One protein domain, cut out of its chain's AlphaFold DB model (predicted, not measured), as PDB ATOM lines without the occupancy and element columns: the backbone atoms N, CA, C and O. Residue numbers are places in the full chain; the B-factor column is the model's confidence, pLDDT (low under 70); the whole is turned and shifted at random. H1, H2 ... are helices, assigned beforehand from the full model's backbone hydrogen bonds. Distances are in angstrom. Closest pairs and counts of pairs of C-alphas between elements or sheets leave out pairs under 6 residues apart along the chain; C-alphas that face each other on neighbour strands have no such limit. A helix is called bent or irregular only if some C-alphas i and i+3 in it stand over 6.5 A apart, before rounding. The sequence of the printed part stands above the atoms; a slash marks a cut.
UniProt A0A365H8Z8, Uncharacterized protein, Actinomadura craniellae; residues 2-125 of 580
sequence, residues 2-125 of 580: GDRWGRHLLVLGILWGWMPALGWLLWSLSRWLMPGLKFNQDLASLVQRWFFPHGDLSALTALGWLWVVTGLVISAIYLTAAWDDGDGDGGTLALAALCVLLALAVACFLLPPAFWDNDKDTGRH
ATOM      1  N   GLY A   2      36.543  17.938 224.727       68.00
ATOM      2  CA  GLY A   2      37.978  17.952 224.367       68.00
ATOM      3  C   GLY A   2      38.671  16.580 224.285       68.00
ATOM      4  O   GLY A   2      39.465  16.355 223.380       68.00
ATOM      5  N   ASP A   3      38.323  15.639 225.167       79.25
ATOM      6  CA  ASP A   3      39.031  14.350 225.275       79.25
ATOM      7  C   ASP A   3      38.753  13.388 224.095       79.25
ATOM      8  O   ASP A   3      39.640  12.687 223.609       79.25
ATOM      9  N   ARG A   4      37.531  13.421 223.537       79.94
ATOM     10  CA  ARG A   4      37.151  12.588 222.375       79.94
ATOM     11  C   ARG A   4      37.834  13.047 221.087       79.94
ATOM     12  O   ARG A   4      38.363  12.225 220.344       79.94
ATOM     13  N   TRP A   5      37.883  14.359 220.858       83.25
ATOM     14  CA  TRP A   5      38.604  14.941 219.723       83.25
ATOM     15  C   TRP A   5      40.104  14.650 219.791       83.25
ATOM     16  O   TRP A   5      40.705  14.342 218.764       83.25
ATOM     17  N   GLY A   6      40.691  14.640 220.994       87.56
ATOM     18  CA  GLY A   6      42.083  14.233 221.198       87.56
ATOM     19  C   GLY A   6      42.379  12.824 220.673       87.56
ATOM     20  O   GLY A   6      43.365  12.628 219.962       87.56
ATOM     21  N   ARG A   7      41.489  11.856 220.933       89.19
ATOM     22  CA  ARG A   7      41.640  10.475 220.444       89.19
ATOM     23  C   ARG A   7      41.581  10.383 218.916       89.19
ATOM     24  O   ARG A   7      42.416   9.706 218.322       89.19
ATOM     25  N   HIS A   8      40.646  11.079 218.266       88.06
ATOM     26  CA  HIS A   8      40.551  11.071 216.800       88.06
ATOM     27  C   HIS A   8      41.752  11.755 216.140       88.06
ATOM     28  O   HIS A   8      42.301  11.225 215.175       88.06
ATOM     29  N   LEU A   9      42.209  12.884 216.690       89.44
ATOM     30  CA  LEU A   9      43.408  13.573 216.209       89.44
ATOM     31  C   LEU A   9      44.661  12.703 216.353       89.44
ATOM     32  O   LEU A   9      45.498  12.701 215.456       89.44
ATOM     33  N   LEU A  10      44.773  11.922 217.432       91.12
ATOM     34  CA  LEU A  10      45.870  10.971 217.619       91.12
ATOM     35  C   LEU A  10      45.850   9.859 216.558       91.12
ATOM     36  O   LEU A  10      46.877   9.592 215.937       91.12
ATOM     37  N   VAL A  11      44.692   9.230 216.323       90.56
ATOM     38  CA  VAL A  11      44.559   8.154 215.324       90.56
ATOM     39  C   VAL A  11      44.850   8.671 213.917       90.56
ATOM     40  O   VAL A  11      45.620   8.050 213.185       90.56
ATOM     41  N   LEU A  12      44.304   9.833 213.551       90.38
ATOM     42  CA  LEU A  12      44.604  10.476 212.270       90.38
ATOM     43  C   LEU A  12      46.087  10.861 212.179       90.38
ATOM     44  O   LEU A  12      46.715  10.631 211.150       90.38
ATOM     45  N   GLY A  13      46.682  11.363 213.261       90.12
ATOM     46  CA  GLY A  13      48.113  11.652 213.332       90.12
ATOM     47  C   GLY A  13      48.981  10.423 213.051       90.12
ATOM     48  O   GLY A  13      49.953  10.520 212.307       90.12
ATOM     49  N   ILE A  14      48.608   9.249 213.566       90.88
ATOM     50  CA  ILE A  14      49.295   7.978 213.275       90.88
ATOM     51  C   ILE A  14      49.069   7.555 211.815       90.88
ATOM     52  O   ILE A  14      50.021   7.197 211.120       90.88
ATOM     53  N   LEU A  15      47.828   7.637 211.328       89.94
ATOM     54  CA  LEU A  15      47.448   7.264 209.961       89.94
ATOM     55  C   LEU A  15      48.157   8.105 208.889       89.94
ATOM     56  O   LEU A  15      48.513   7.597 207.828       89.94
ATOM     57  N   TRP A  16      48.374   9.387 209.153       89.38
ATOM     58  CA  TRP A  16      49.103  10.277 208.253       89.38
ATOM     59  C   TRP A  16      50.611  10.290 208.554       89.38
ATOM     60  O   TRP A  16      51.429  10.572 207.684       89.38
ATOM     61  N   GLY A  17      51.015   9.931 209.769       86.25
ATOM     62  CA  GLY A  17      52.414   9.917 210.180       86.25
ATOM     63  C   GLY A  17      53.192   8.677 209.743       86.25
ATOM     64  O   GLY A  17      54.403   8.776 209.562       86.25
ATOM     65  N   TRP A  18      52.548   7.516 209.556       83.50
ATOM     66  CA  TRP A  18      53.278   6.244 209.422       83.50
ATOM     67  C   TRP A  18      54.172   6.160 208.183       83.50
ATOM     68  O   TRP A  18      55.246   5.578 208.271       83.50
ATOM     69  N   MET A  19      53.781   6.736 207.044       80.06
ATOM     70  CA  MET A  19      54.593   6.676 205.824       80.06
ATOM     71  C   MET A  19      55.825   7.586 205.891       80.06
ATOM     72  O   MET A  19      56.928   7.088 205.664       80.06
ATOM     73  N   PRO A  20      55.692   8.885 206.237       79.00
ATOM     74  CA  PRO A  20      56.849   9.728 206.523       79.00
ATOM     75  C   PRO A  20      57.728   9.144 207.632       79.00
ATOM     76  O   PRO A  20      58.950   9.141 207.497       79.00
ATOM     77  N   ALA A  21      57.124   8.582 208.686       83.81
ATOM     78  CA  ALA A  21      57.851   7.913 209.760       83.81
ATOM     79  C   ALA A  21      58.591   6.666 209.262       83.81
ATOM     80  O   ALA A  21      59.741   6.474 209.635       83.81
ATOM     81  N   LEU A  22      57.992   5.854 208.386       83.50
ATOM     82  CA  LEU A  22      58.634   4.689 207.776       83.50
ATOM     83  C   LEU A  22      59.774   5.111 206.846       83.50
ATOM     84  O   LEU A  22      60.854   4.537 206.920       83.50
ATOM     85  N   GLY A  23      59.571   6.127 206.006       78.31
ATOM     86  CA  GLY A  23      60.621   6.679 205.149       78.31
ATOM     87  C   GLY A  23      61.792   7.224 205.968       78.31
ATOM     88  O   GLY A  23      62.945   6.895 205.693       78.31
ATOM     89  N   TRP A  24      61.500   7.987 207.025       81.38
ATOM     90  CA  TRP A  24      62.501   8.491 207.963       81.38
ATOM     91  C   TRP A  24      63.186   7.367 208.744       81.38
ATOM     92  O   TRP A  24      64.397   7.421 208.942       81.38
ATOM     93  N   LEU A  25      62.450   6.331 209.149       84.12
ATOM     94  CA  LEU A  25      62.979   5.160 209.840       84.12
ATOM     95  C   LEU A  25      63.903   4.359 208.924       84.12
ATOM     96  O   LEU A  25      65.010   4.046 209.334       84.12
ATOM     97  N   LEU A  26      63.505   4.070 207.682       81.88
ATOM     98  CA  LEU A  26      64.338   3.376 206.691       81.88
ATOM     99  C   LEU A  26      65.601   4.183 206.366       81.88
ATOM    100  O   LEU A  26      66.705   3.638 206.323       81.88
ATOM    101  N   TRP A  27      65.461   5.497 206.195       79.06
ATOM    102  CA  TRP A  27      66.593   6.396 205.998       79.06
ATOM    103  C   TRP A  27      67.525   6.428 207.221       79.06
ATOM    104  O   TRP A  27      68.739   6.312 207.080       79.06
ATOM    105  N   SER A  28      66.975   6.514 208.432       80.06
ATOM    106  CA  SER A  28      67.754   6.531 209.674       80.06
ATOM    107  C   SER A  28      68.441   5.190 209.914       80.06
ATOM    108  O   SER A  28      69.649   5.159 210.127       80.06
ATOM    109  N   LEU A  29      67.716   4.074 209.817       82.44
ATOM    110  CA  LEU A  29      68.259   2.722 209.959       82.44
ATOM    111  C   LEU A  29      69.374   2.466 208.952       82.44
ATOM    112  O   LEU A  29      70.428   1.982 209.342       82.44
ATOM    113  N   SER A  30      69.186   2.827 207.683       76.00
ATOM    114  CA  SER A  30      70.236   2.660 206.672       76.00
ATOM    115  C   SER A  30      71.474   3.505 206.995       76.00
ATOM    116  O   SER A  30      72.596   2.995 206.973       76.00
ATOM    117  N   ARG A  31      71.285   4.764 207.410       77.06
ATOM    118  CA  ARG A  31      72.378   5.659 207.810       77.06
ATOM    119  C   ARG A  31      73.140   5.168 209.045       77.06
ATOM    120  O   ARG A  31      74.358   5.320 209.079       77.06
ATOM    121  N   TRP A  32      72.448   4.605 210.036       81.75
ATOM    122  CA  TRP A  32      73.048   4.135 211.291       81.75
ATOM    123  C   TRP A  32      73.653   2.732 211.186       81.75
ATOM    124  O   TRP A  32      74.746   2.509 211.699       81.75
ATOM    125  N   LEU A  33      72.972   1.789 210.531       81.12
ATOM    126  CA  LEU A  33      73.412   0.391 210.445       81.12
ATOM    127  C   LEU A  33      74.463   0.168 209.356       81.12
ATOM    128  O   LEU A  33      75.240  -0.778 209.442       81.12
ATOM    129  N   MET A  34      74.479   1.009 208.320       76.81
ATOM    130  CA  MET A  34      75.309   0.803 207.131       76.81
ATOM    131  C   MET A  34      75.981   2.096 206.630       76.81
ATOM    132  O   MET A  34      75.919   2.382 205.432       76.81
ATOM    133  N   PRO A  35      76.608   2.920 207.496       68.62
ATOM    134  CA  PRO A  35      77.193   4.191 207.072       68.62
ATOM    135  C   PRO A  35      78.216   3.984 205.946       68.62
ATOM    136  O   PRO A  35      79.064   3.097 206.003       68.62
ATOM    137  N   GLY A  36      78.113   4.809 204.901       67.88
ATOM    138  CA  GLY A  36      79.049   4.812 203.775       67.88
ATOM    139  C   GLY A  36      78.842   3.722 202.718       67.88
ATOM    140  O   GLY A  36      79.582   3.704 201.741       67.88
ATOM    141  N   LEU A  37      77.840   2.840 202.830       81.38
ATOM    142  CA  LEU A  37      77.511   1.934 201.723       81.38
ATOM    143  C   LEU A  37      76.797   2.683 200.592       81.38
ATOM    144  O   LEU A  37      75.870   3.456 200.839       81.38
ATOM    145  N   LYS A  38      77.155   2.381 199.336       80.88
ATOM    146  CA  LYS A  38      76.455   2.906 198.147       80.88
ATOM    147  C   LYS A  38      74.943   2.640 198.195       80.88
ATOM    148  O   LYS A  38      74.158   3.489 197.785       80.88
ATOM    149  N   PHE A  39      74.539   1.521 198.792       83.00
ATOM    150  CA  PHE A  39      73.135   1.185 199.030       83.00
ATOM    151  C   PHE A  39      72.344   2.311 199.722       83.00
ATOM    152  O   PHE A  39      71.190   2.545 199.380       83.00
ATOM    153  N   ASN A  40      72.958   3.061 200.644       78.69
ATOM    154  CA  ASN A  40      72.282   4.169 201.322       78.69
ATOM    155  C   ASN A  40      71.996   5.341 200.381       78.69
ATOM    156  O   ASN A  40      70.944   5.969 200.485       78.69
ATOM    157  N   GLN A  41      72.922   5.636 199.466       84.62
ATOM    158  CA  GLN A  41      72.713   6.645 198.431       84.62
ATOM    159  C   GLN A  41      71.565   6.226 197.503       84.62
ATOM    160  O   GLN A  41      70.696   7.045 197.196       84.62
ATOM    161  N   ASP A  42      71.525   4.952 197.107       85.06
ATOM    162  CA  ASP A  42      70.472   4.410 196.244       85.06
ATOM    163  C   ASP A  42      69.101   4.428 196.950       85.06
ATOM    164  O   ASP A  42      68.115   4.877 196.365       85.06
ATOM    165  N   LEU A  43      69.037   4.045 198.232       83.31
ATOM    166  CA  LEU A  43      67.811   4.086 199.034       83.31
ATOM    167  C   LEU A  43      67.313   5.521 199.258       83.31
ATOM    168  O   LEU A  43      66.125   5.789 199.087       83.31
ATOM    169  N   ALA A  44      68.202   6.458 199.598       80.25
ATOM    170  CA  ALA A  44      67.834   7.866 199.748       80.25
ATOM    171  C   ALA A  44      67.279   8.440 198.432       80.25
ATOM    172  O   ALA A  44      66.254   9.123 198.428       80.25
ATOM    173  N   SER A  45      67.911   8.093 197.307       84.88
ATOM    174  CA  SER A  45      67.461   8.498 195.972       84.88
ATOM    175  C   SER A  45      66.109   7.893 195.612       84.88
ATOM    176  O   SER A  45      65.289   8.572 194.996       84.88
ATOM    177  N   LEU A  46      65.865   6.641 196.015       85.38
ATOM    178  CA  LEU A  46      64.593   5.947 195.829       85.38
ATOM    179  C   LEU A  46      63.467   6.634 196.609       85.38
ATOM    180  O   LEU A  46      62.424   6.925 196.031       85.38
ATOM    181  N   VAL A  47      63.694   6.959 197.887       80.25
ATOM    182  CA  VAL A  47      62.713   7.669 198.727       80.25
ATOM    183  C   VAL A  47      62.374   9.037 198.131       80.25
ATOM    184  O   VAL A  47      61.197   9.371 197.989       80.25
ATOM    185  N   GLN A  48      63.384   9.807 197.709       81.50
ATOM    186  CA  GLN A  48      63.168  11.099 197.050       81.50
ATOM    187  C   GLN A  48      62.375  10.942 195.743       81.50
ATOM    188  O   GLN A  48      61.419  11.675 195.501       81.50
ATOM    189  N   ARG A  49      62.729   9.945 194.921       84.69
ATOM    190  CA  ARG A  49      62.048   9.644 193.654       84.69
ATOM    191  C   ARG A  49      60.596   9.227 193.850       84.69
ATOM    192  O   ARG A  49      59.792   9.438 192.949       84.69
ATOM    193  N   TRP A  50      60.274   8.590 194.971       83.31
ATOM    194  CA  TRP A  50      58.948   8.032 195.212       83.31
ATOM    195  C   TRP A  50      58.011   8.975 195.940       83.31
ATOM    196  O   TRP A  50      56.817   8.850 195.721       83.31
ATOM    197  N   PHE A  51      58.491   9.913 196.754       77.31
ATOM    198  CA  PHE A  51      57.593  10.721 197.591       77.31
ATOM    199  C   PHE A  51      57.816  12.224 197.457       77.31
ATOM    200  O   PHE A  51      56.857  12.954 197.218       77.31
ATOM    201  N   PHE A  52      59.067  12.670 197.567       82.88
ATOM    202  CA  PHE A  52      59.408  14.084 197.727       82.88
ATOM    203  C   PHE A  52      60.462  14.490 196.695       82.88
ATOM    204  O   PHE A  52      61.645  14.574 197.030       82.88
ATOM    205  N   PRO A  53      60.080  14.731 195.430       85.00
ATOM    206  CA  PRO A  53      61.033  14.980 194.354       85.00
ATOM    207  C   PRO A  53      61.937  16.187 194.638       85.00
ATOM    208  O   PRO A  53      63.136  16.138 194.359       85.00
ATOM    209  N   HIS A  54      61.401  17.229 195.277       84.62
ATOM    210  CA  HIS A  54      62.148  18.421 195.692       84.62
ATOM    211  C   HIS A  54      62.758  18.323 197.097       84.62
ATOM    212  O   HIS A  54      63.466  19.232 197.520       84.62
ATOM    213  N   GLY A  55      62.539  17.215 197.809       79.88
ATOM    214  CA  GLY A  55      62.944  17.059 199.208       79.88
ATOM    215  C   GLY A  55      62.014  17.750 200.210       79.88
ATOM    216  O   GLY A  55      62.328  17.782 201.396       79.88
ATOM    217  N   ASP A  56      60.875  18.274 199.755       80.56
ATOM    218  CA  ASP A  56      59.836  18.897 200.570       80.56
ATOM    219  C   ASP A  56      58.429  18.478 200.086       80.56
ATOM    220  O   ASP A  56      58.283  17.630 199.204       80.56
ATOM    221  N   LEU A  57      57.389  19.056 200.696       79.12
ATOM    222  CA  LEU A  57      55.979  18.813 200.361       79.12
ATOM    223  C   LEU A  57      55.445  19.747 199.258       79.12
ATOM    224  O   LEU A  57      54.244  19.735 198.997       79.12
ATOM    225  N   SER A  58      56.299  20.572 198.633       79.38
ATOM    226  CA  SER A  58      55.863  21.547 197.620       79.38
ATOM    227  C   SER A  58      55.398  20.879 196.327       79.38
ATOM    228  O   SER A  58      54.510  21.398 195.653       79.38
ATOM    229  N   ALA A  59      55.935  19.694 196.024       82.56
ATOM    230  CA  ALA A  59      55.392  18.804 195.013       82.56
ATOM    231  C   ALA A  59      55.396  17.367 195.526       82.56
ATOM    232  O   ALA A  59      56.365  16.904 196.128       82.56
ATOM    233  N   LEU A  60      54.311  16.653 195.244       84.94
ATOM    234  CA  LEU A  60      54.190  15.225 195.497       84.94
ATOM    235  C   LEU A  60      54.273  14.466 194.177       84.94
ATOM    236  O   LEU A  60      53.767  14.911 193.144       84.94
ATOM    237  N   THR A  61      54.887  13.291 194.230       88.25
ATOM    238  CA  THR A  61      54.852  12.347 193.111       88.25
ATOM    239  C   THR A  61      53.462  11.734 192.944       88.25
ATOM    240  O   THR A  61      52.597  11.850 193.813       88.25
ATOM    241  N   ALA A  62      53.271  10.972 191.868       87.88
ATOM    242  CA  ALA A  62      52.112  10.097 191.693       87.88
ATOM    243  C   ALA A  62      51.834   9.195 192.916       87.88
ATOM    244  O   ALA A  62      50.692   9.070 193.354       87.88
ATOM    245  N   LEU A  63      52.879   8.597 193.500       87.81
ATOM    246  CA  LEU A  63      52.758   7.769 194.706       87.81
ATOM    247  C   LEU A  63      52.441   8.613 195.947       87.81
ATOM    248  O   LEU A  63      51.654   8.180 196.786       87.81
ATOM    249  N   GLY A  64      53.002   9.821 196.049       87.69
ATOM    250  CA  GLY A  64      52.663  10.775 197.102       87.69
ATOM    251  C   GLY A  64      51.182  11.157 197.065       87.69
ATOM    252  O   GLY A  64      50.503  11.088 198.086       87.69
ATOM    253  N   TRP A  65      50.640  11.461 195.885       90.56
ATOM    254  CA  TRP A  65      49.211  11.737 195.720       90.56
ATOM    255  C   TRP A  65      48.332  10.508 195.966       90.56
ATOM    256  O   TRP A  65      47.270  10.637 196.573       90.56
ATOM    257  N   LEU A  66      48.767   9.313 195.556       91.50
ATOM    258  CA  LEU A  66      48.048   8.070 195.847       91.50
ATOM    259  C   LEU A  66      47.953   7.828 197.357       91.50
ATOM    260  O   LEU A  66      46.901   7.431 197.862       91.50
ATOM    261  N   TRP A  67      49.036   8.104 198.085       90.38
ATOM    262  CA  TRP A  67      49.042   8.058 199.540       90.38
ATOM    263  C   TRP A  67      48.070   9.075 200.146       90.38
ATOM    264  O   TRP A  67      47.307   8.697 201.031       90.38
ATOM    265  N   VAL A  68      48.012  10.309 199.634       91.25
ATOM    266  CA  VAL A  68      47.028  11.313 200.084       91.25
ATOM    267  C   VAL A  68      45.594  10.817 199.881       91.25
ATOM    268  O   VAL A  68      44.790  10.875 200.808       91.25
ATOM    269  N   VAL A  69      45.262  10.270 198.707       95.00
ATOM    270  CA  VAL A  69      43.921   9.708 198.452       95.00
ATOM    271  C   VAL A  69      43.620   8.569 199.425       95.00
ATOM    272  O   VAL A  69      42.563   8.552 200.050       95.00
ATOM    273  N   THR A  70      44.563   7.643 199.596       93.38
ATOM    274  CA  THR A  70      44.400   6.483 200.482       93.38
ATOM    275  C   THR A  70      44.217   6.919 201.937       93.38
ATOM    276  O   THR A  70      43.320   6.432 202.621       93.38
ATOM    277  N   GLY A  71      45.015   7.882 202.401       93.88
ATOM    278  CA  GLY A  71      44.909   8.450 203.741       93.88
ATOM    279  C   GLY A  71      43.556   9.118 203.979       93.88
ATOM    280  O   GLY A  71      42.947   8.901 205.027       93.88
ATOM    281  N   LEU A  72      43.034   9.863 202.998       96.06
ATOM    282  CA  LEU A  72      41.716  10.501 203.081       96.06
ATOM    283  C   LEU A  72      40.579   9.472 203.117       96.06
ATOM    284  O   LEU A  72      39.666   9.611 203.930       96.06
ATOM    285  N   VAL A  73      40.651   8.420 202.296       96.06
ATOM    286  CA  VAL A  73      39.658   7.332 202.287       96.06
ATOM    287  C   VAL A  73      39.644   6.593 203.623       96.06
ATOM    288  O   VAL A  73      38.578   6.409 204.206       96.06
ATOM    289  N   ILE A  74      40.812   6.218 204.154       95.44
ATOM    290  CA  ILE A  74      40.894   5.535 205.454       95.44
ATOM    291  C   ILE A  74      40.415   6.460 206.583       95.44
ATOM    292  O   ILE A  74      39.707   6.005 207.480       95.44
ATOM    293  N   SER A  75      40.735   7.759 206.520       95.75
ATOM    294  CA  SER A  75      40.244   8.755 207.485       95.75
ATOM    295  C   SER A  75      38.716   8.835 207.470       95.75
ATOM    296  O   SER A  75      38.099   8.823 208.531       95.75
ATOM    297  N   ALA A  76      38.100   8.862 206.283       96.38
ATOM    298  CA  ALA A  76      36.648   8.866 206.144       96.38
ATOM    299  C   ALA A  76      36.015   7.592 206.723       96.38
ATOM    300  O   ALA A  76      35.081   7.696 207.511       96.38
ATOM    301  N   ILE A  77      36.552   6.408 206.401       96.31
ATOM    302  CA  ILE A  77      36.063   5.123 206.934       96.31
ATOM    303  C   ILE A  77      36.129   5.111 208.465       96.31
ATOM    304  O   ILE A  77      35.152   4.760 209.121       96.31
ATOM    305  N   TYR A  78      37.262   5.527 209.037       95.88
ATOM    306  CA  TYR A  78      37.452   5.579 210.484       95.88
ATOM    307  C   TYR A  78      36.475   6.546 211.170       95.88
ATOM    308  O   TYR A  78      35.877   6.196 212.185       95.88
ATOM    309  N   LEU A  79      36.299   7.754 210.626       94.69
ATOM    310  CA  LEU A  79      35.413   8.765 211.206       94.69
ATOM    311  C   LEU A  79      33.934   8.368 211.098       94.69
ATOM    312  O   LEU A  79      33.187   8.599 212.045       94.69
ATOM    313  N   THR A  80      33.520   7.737 209.995       94.75
ATOM    314  CA  THR A  80      32.160   7.194 209.852       94.75
ATOM    315  C   THR A  80      31.911   6.069 210.852       94.75
ATOM    316  O   THR A  80      30.910   6.113 211.556       94.75
ATOM    317  N   ALA A  81      32.847   5.121 210.993       94.12
ATOM    318  CA  ALA A  81      32.731   4.055 211.990       94.12
ATOM    319  C   ALA A  81      32.639   4.616 213.422       94.12
ATOM    320  O   ALA A  81      31.789   4.204 214.201       94.12
ATOM    321  N   ALA A  82      33.452   5.627 213.752       91.81
ATOM    322  CA  ALA A  82      33.389   6.284 215.055       91.81
ATOM    323  C   ALA A  82      32.052   7.006 215.306       91.81
ATOM    324  O   ALA A  82      31.614   7.112 216.451       91.81
ATOM    325  N   TRP A  83      31.421   7.539 214.257       93.38
ATOM    326  CA  TRP A  83      30.092   8.137 214.348       93.38
ATOM    327  C   TRP A  83      29.006   7.072 214.561       93.38
ATOM    328  O   TRP A  83      28.187   7.241 215.464       93.38
ATOM    329  N   ASP A  84      29.053   5.966 213.809       93.31
ATOM    330  CA  ASP A  84      28.116   4.837 213.937       93.31
ATOM    331  C   ASP A  84      28.165   4.197 215.337       93.31
ATOM    332  O   ASP A  84      27.125   3.873 215.911       93.31
ATOM    333  N   ASP A  85      29.357   4.098 215.935       93.62
ATOM    334  CA  ASP A  85      29.562   3.554 217.285       93.62
ATOM    335  C   ASP A  85      29.108   4.512 218.416       93.62
ATOM    336  O   ASP A  85      29.242   4.199 219.601       93.62
ATOM    337  N   GLY A  86      28.576   5.698 218.086       89.31
ATOM    338  CA  GLY A  86      28.128   6.709 219.058       89.31
ATOM    339  C   GLY A  86      29.265   7.493 219.731       89.31
ATOM    340  O   GLY A  86      29.031   8.300 220.641       89.31
ATOM    341  N   ASP A  87      30.499   7.284 219.276       84.75
ATOM    342  CA  ASP A  87      31.696   7.964 219.764       84.75
ATOM    343  C   ASP A  87      31.910   9.343 219.105       84.75
ATOM    344  O   ASP A  87      32.629  10.184 219.660       84.75
ATOM    345  N   GLY A  88      31.248   9.604 217.971       81.44
ATOM    346  CA  GLY A  88      31.280  10.861 217.216       81.44
ATOM    347  C   GLY A  88      30.056  11.771 217.400       81.44
ATOM    348  O   GLY A  88      29.013  11.369 217.908       81.44
ATOM    349  N   ASP A  89      30.183  13.024 216.959       89.75
ATOM    350  CA  ASP A  89      29.080  13.988 216.847       89.75
ATOM    351  C   ASP A  89      28.829  14.365 215.373       89.75
ATOM    352  O   ASP A  89      29.450  13.824 214.455       89.75
ATOM    353  N   GLY A  90      27.906  15.297 215.111       89.00
ATOM    354  CA  GLY A  90      27.665  15.787 213.748       89.00
ATOM    355  C   GLY A  90      28.910  16.402 213.085       89.00
ATOM    356  O   GLY A  90      29.021  16.385 211.860       89.00
ATOM    357  N   GLY A  91      29.873  16.892 213.874       89.25
ATOM    358  CA  GLY A  91      31.168  17.365 213.392       89.25
ATOM    359  C   GLY A  91      32.058  16.229 212.883       89.25
ATOM    360  O   GLY A  91      32.709  16.396 211.851       89.25
ATOM    361  N   THR A  92      32.038  15.059 213.529       90.12
ATOM    362  CA  THR A  92      32.732  13.846 213.052       90.12
ATOM    363  C   THR A  92      32.222  13.420 211.675       90.12
ATOM    364  O   THR A  92      33.022  13.187 210.767       90.12
ATOM    365  N   LEU A  93      30.898  13.385 211.490       91.56
ATOM    366  CA  LEU A  93      30.285  13.035 210.206       91.56
ATOM    367  C   LEU A  93      30.596  14.080 209.120       91.56
ATOM    368  O   LEU A  93      30.922  13.722 207.988       91.56
ATOM    369  N   ALA A  94      30.556  15.373 209.462       93.00
ATOM    370  CA  ALA A  94      30.934  16.446 208.542       93.00
ATOM    371  C   ALA A  94      32.410  16.347 208.110       93.00
ATOM    372  O   ALA A  94      32.722  16.541 206.933       93.00
ATOM    373  N   LEU A  95      33.315  15.999 209.031       92.62
ATOM    374  CA  LEU A  95      34.727  15.775 208.725       92.62
ATOM    375  C   LEU A  95      34.928  14.538 207.838       92.62
ATOM    376  O   LEU A  95      35.704  14.601 206.887       92.62
ATOM    377  N   ALA A  96      34.198  13.447 208.090       93.94
ATOM    378  CA  ALA A  96      34.215  12.261 207.232       93.94
ATOM    379  C   ALA A  96      33.779  12.604 205.798       93.94
ATOM    380  O   ALA A  96      34.471  12.262 204.837       93.94
ATOM    381  N   ALA A  97      32.680  13.354 205.648       95.56
ATOM    382  CA  ALA A  97      32.202  13.830 204.351       95.56
ATOM    383  C   ALA A  97      33.233  14.735 203.654       95.56
ATOM    384  O   ALA A  97      33.490  14.571 202.460       95.56
ATOM    385  N   LEU A  98      33.881  15.640 204.395       96.12
ATOM    386  CA  LEU A  98      34.966  16.468 203.868       96.12
ATOM    387  C   LEU A  98      36.144  15.614 203.378       96.12
ATOM    388  O   LEU A  98      36.658  15.867 202.291       96.12
ATOM    389  N   CYS A  99      36.548  14.580 204.124       96.00
ATOM    390  CA  CYS A  99      37.598  13.655 203.697       96.00
ATOM    391  C   CYS A  99      37.243  12.946 202.384       96.00
ATOM    392  O   CYS A  99      38.099  12.853 201.506       96.00
ATOM    393  N   VAL A 100      35.992  12.503 202.208       97.50
ATOM    394  CA  VAL A 100      35.524  11.901 200.944       97.50
ATOM    395  C   VAL A 100      35.589  12.909 199.797       97.50
ATOM    396  O   VAL A 100      36.125  12.593 198.735       97.50
ATOM    397  N   LEU A 101      35.088  14.131 200.001       97.44
ATOM    398  CA  LEU A 101      35.114  15.179 198.976       97.44
ATOM    399  C   LEU A 101      36.547  15.538 198.567       97.44
ATOM    400  O   LEU A 101      36.835  15.660 197.377       97.44
ATOM    401  N   LEU A 102      37.458  15.650 199.535       97.06
ATOM    402  CA  LEU A 102      38.876  15.875 199.267       97.06
ATOM    403  C   LEU A 102      39.510  14.680 198.549       97.06
ATOM    404  O   LEU A 102      40.277  14.890 197.614       97.06
ATOM    405  N   ALA A 103      39.177  13.440 198.926       96.81
ATOM    406  CA  ALA A 103      39.702  12.250 198.258       96.81
ATOM    407  C   ALA A 103      39.303  12.237 196.780       96.81
ATOM    408  O   ALA A 103      40.153  12.013 195.920       96.81
ATOM    409  N   LEU A 104      38.037  12.544 196.484       96.94
ATOM    410  CA  LEU A 104      37.532  12.672 195.118       96.94
ATOM    411  C   LEU A 104      38.215  13.819 194.372       96.94
ATOM    412  O   LEU A 104      38.651  13.631 193.240       96.94
ATOM    413  N   ALA A 105      38.376  14.985 195.004       96.31
ATOM    414  CA  ALA A 105      39.065  16.114 194.388       96.31
ATOM    415  C   ALA A 105      40.522  15.765 194.031       96.31
ATOM    416  O   ALA A 105      40.958  15.984 192.901       96.31
ATOM    417  N   VAL A 106      41.272  15.154 194.951       94.81
ATOM    418  CA  VAL A 106      42.656  14.730 194.695       94.81
ATOM    419  C   VAL A 106      42.693  13.646 193.612       94.81
ATOM    420  O   VAL A 106      43.478  13.761 192.672       94.81
ATOM    421  N   ALA A 107      41.832  12.628 193.696       94.69
ATOM    422  CA  ALA A 107      41.797  11.511 192.753       94.69
ATOM    423  C   ALA A 107      41.387  11.925 191.332       94.69
ATOM    424  O   ALA A 107      41.871  11.331 190.372       94.69
ATOM    425  N   CYS A 108      40.524  12.934 191.180       94.69
ATOM    426  CA  CYS A 108      40.059  13.406 189.877       94.69
ATOM    427  C   CYS A 108      40.935  14.514 189.277       94.69
ATOM    428  O   CYS A 108      41.037  14.585 188.053       94.69
ATOM    429  N   PHE A 109      41.564  15.370 190.092       93.62
ATOM    430  CA  PHE A 109      42.244  16.572 189.586       93.62
ATOM    431  C   PHE A 109      43.764  16.585 189.778       93.62
ATOM    432  O   PHE A 109      44.455  17.158 188.942       93.62
ATOM    433  N   LEU A 110      44.305  15.967 190.834       91.12
ATOM    434  CA  LEU A 110      45.742  16.054 191.156       91.12
ATOM    435  C   LEU A 110      46.494  14.764 190.826       91.12
ATOM    436  O   LEU A 110      47.562  14.791 190.214       91.12
ATOM    437  N   LEU A 111      45.907  13.622 191.182       90.56
ATOM    438  CA  LEU A 111      46.474  12.305 190.928       90.56
ATOM    439  C   LEU A 111      46.610  11.995 189.425       90.56
ATOM    440  O   LEU A 111      47.673  11.505 189.036       90.56
ATOM    441  N   PRO A 112      45.608  12.274 188.558       92.44
ATOM    442  CA  PRO A 112      45.702  11.887 187.157       92.44
ATOM    443  C   PRO A 112      46.810  12.630 186.411       92.44
ATOM    444  O   PRO A 112      47.580  11.939 185.754       92.44
ATOM    445  N   PRO A 113      46.997  13.962 186.538       87.44
ATOM    446  CA  PRO A 113      48.169  14.627 185.972       87.44
ATOM    447  C   PRO A 113      49.479  14.074 186.531       87.44
ATOM    448  O   PRO A 113      50.380  13.780 185.757       87.44
ATOM    449  N   ALA A 114      49.580  13.832 187.841       86.38
ATOM    450  CA  ALA A 114      50.803  13.283 188.423       86.38
ATOM    451  C   ALA A 114      51.147  11.883 187.886       86.38
ATOM    452  O   ALA A 114      52.317  11.573 187.719       86.38
ATOM    453  N   PHE A 115      50.162  11.032 187.584       87.69
ATOM    454  CA  PHE A 115      50.396   9.734 186.941       87.69
ATOM    455  C   PHE A 115      50.635   9.859 185.436       87.69
ATOM    456  O   PHE A 115      51.552   9.245 184.890       87.69
ATOM    457  N   TRP A 116      49.787  10.634 184.768       85.88
ATOM    458  CA  TRP A 116      49.723  10.727 183.320       85.88
ATOM    459  C   TRP A 116      50.812  11.612 182.746       85.88
ATOM    460  O   TRP A 116      51.154  11.406 181.597       85.88
ATOM    461  N   ASP A 117      51.373  12.569 183.473       87.00
ATOM    462  CA  ASP A 117      52.448  13.427 182.973       87.00
ATOM    463  C   ASP A 117      53.828  13.042 183.518       87.00
ATOM    464  O   ASP A 117      54.827  13.512 182.984       87.00
ATOM    465  N   ASN A 118      53.923  12.111 184.475       84.25
ATOM    466  CA  ASN A 118      55.198  11.698 185.067       84.25
ATOM    467  C   ASN A 118      56.256  11.338 184.012       84.25
ATOM    468  O   ASN A 118      57.383  11.825 184.036       84.25
ATOM    469  N   ASP A 119      55.937  10.480 183.047       82.38
ATOM    470  CA  ASP A 119      56.896  10.090 182.010       82.38
ATOM    471  C   ASP A 119      57.160  11.216 180.983       82.38
ATOM    472  O   ASP A 119      58.288  11.317 180.488       82.38
ATOM    473  N   LYS A 120      56.203  12.131 180.756       89.75
ATOM    474  CA  LYS A 120      56.431  13.374 179.993       89.75
ATOM    475  C   LYS A 120      57.367  14.330 180.713       89.75
ATOM    476  O   LYS A 120      58.164  14.952 180.027       89.75
ATOM    477  N   ASP A 121      57.329  14.444 182.040       92.00
ATOM    478  CA  ASP A 121      58.209  15.346 182.801       92.00
ATOM    479  C   ASP A 121      59.690  15.037 182.536       92.00
ATOM    480  O   ASP A 121      60.509  15.938 182.370       92.00
ATOM    481  N   THR A 122      60.036  13.756 182.367       91.75
ATOM    482  CA  THR A 122      61.368  13.366 181.870       91.75
ATOM    483  C   THR A 122      61.636  13.863 180.454       91.75
ATOM    484  O   THR A 122      62.703  14.416 180.188       91.75
ATOM    485  N   GLY A 123      60.668  13.695 179.550       94.06
ATOM    486  CA  GLY A 123      60.737  14.238 178.195       94.06
ATOM    487  C   GLY A 123      60.915  15.759 178.175       94.06
ATOM    488  O   GLY A 123      61.758  16.252 177.435       94.06
ATOM    489  N   ARG A 124      60.184  16.500 179.019       95.12
ATOM    490  CA  ARG A 124      60.250  17.966 179.154       95.12
ATOM    491  C   ARG A 124      61.623  18.415 179.649       95.12
ATOM    492  O   ARG A 124      62.219  19.300 179.040       95.12
ATOM    493  N   HIS A 125      62.155  17.765 180.687       95.69
ATOM    494  CA  HIS A 125      63.462  18.105 181.248       95.69
ATOM    495  C   HIS A 125      64.589  17.987 180.216       95.69
ATOM    496  O   HIS A 125      65.332  18.941 179.984       95.69
TER     497      HIS A 125
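Overview. This is residues 2 to 125 of the 580 residues of an uncharacterized protein of Actinomadura craniellae (UniProt A0A365H8Z8). What is the main picture? A flat, loose layer of helices: the long bent helix H1 makes one side, H2 folds back along its arm H1b, and H3, between H1a and H4, pairs side by side with H4 in a long hairpin. Residues 119 to 125 of H5 stick out beyond H4. What is the make-up? The printed part has 124 residues with five named helices, H1 to H5 in order, and no named strand: all helix, loose with a radius of gyration of the C-alphas of 17.9 A, spanning 53 by 38 by 18 A.

Along the chain. Where is the longest helix? H1, residues 2 to 33, starts with C-alpha 2 at (37.978, 17.952, 224.367); by its hydrogen bonds it was assigned as one helix, but it is bent, C-alphas 16 and 19 being 7.0 A apart. Its arms are H1a, residues 2 to 16, 21.0 A, and H1b, residues 19 to 33, 20.4 A. Where are the others? H2 is residues 38 to 50, 18.5 A; H3 62 to 84, 33.1 A; H4 90 to 116, 37.9 A; H5 118 to 125, 11.1 A, ending with C-alpha 125 at (63.462, 18.105, 181.248). H4 is only just irregular, C-alphas 108 and 111 being 6.6 A apart.

Arrangement. What touches H1's arms? H1b and H2 form a hairpin and touch, closest C-alphas Ser 30 and Asn 40 at 5.9 A, at a shallow tilt of 10 degrees, opposite ways. H1a touches residues 71 to 79 of H3, closest C-alphas Trp 16 and Gly 71 at 6.4 A, at a shallow tilt of 30 degrees, opposite ways. What else touches H3, the hub? H3 and H4, a hairpin, touch with closest C-alphas Ala 76 and Ala 96 at 4.3 A, at a shallow tilt of 18 degrees, opposite ways; H2 only just touches H3, with 3 pairs of C-alphas within 8 A, the closest Trp 50 and Leu 63 at 6.2 A. Are the backbones intact? Every O i to N i+4 pair is within hydrogen-bond range in H1a, H1b, H2 and H3; in H4 it is 20 of 23, in H5 3 of 4.

Size, cuts and confidence. How large is it? The two C-alphas farthest apart, Gly 36 and Gly 90, are 53.5 A apart, and the printed part has no cut. Which link is long, and where is confidence low? The link from H2 to H3, 11 residues, is long; pLDDT is under 70 at residue 2 and residues 35 to 36.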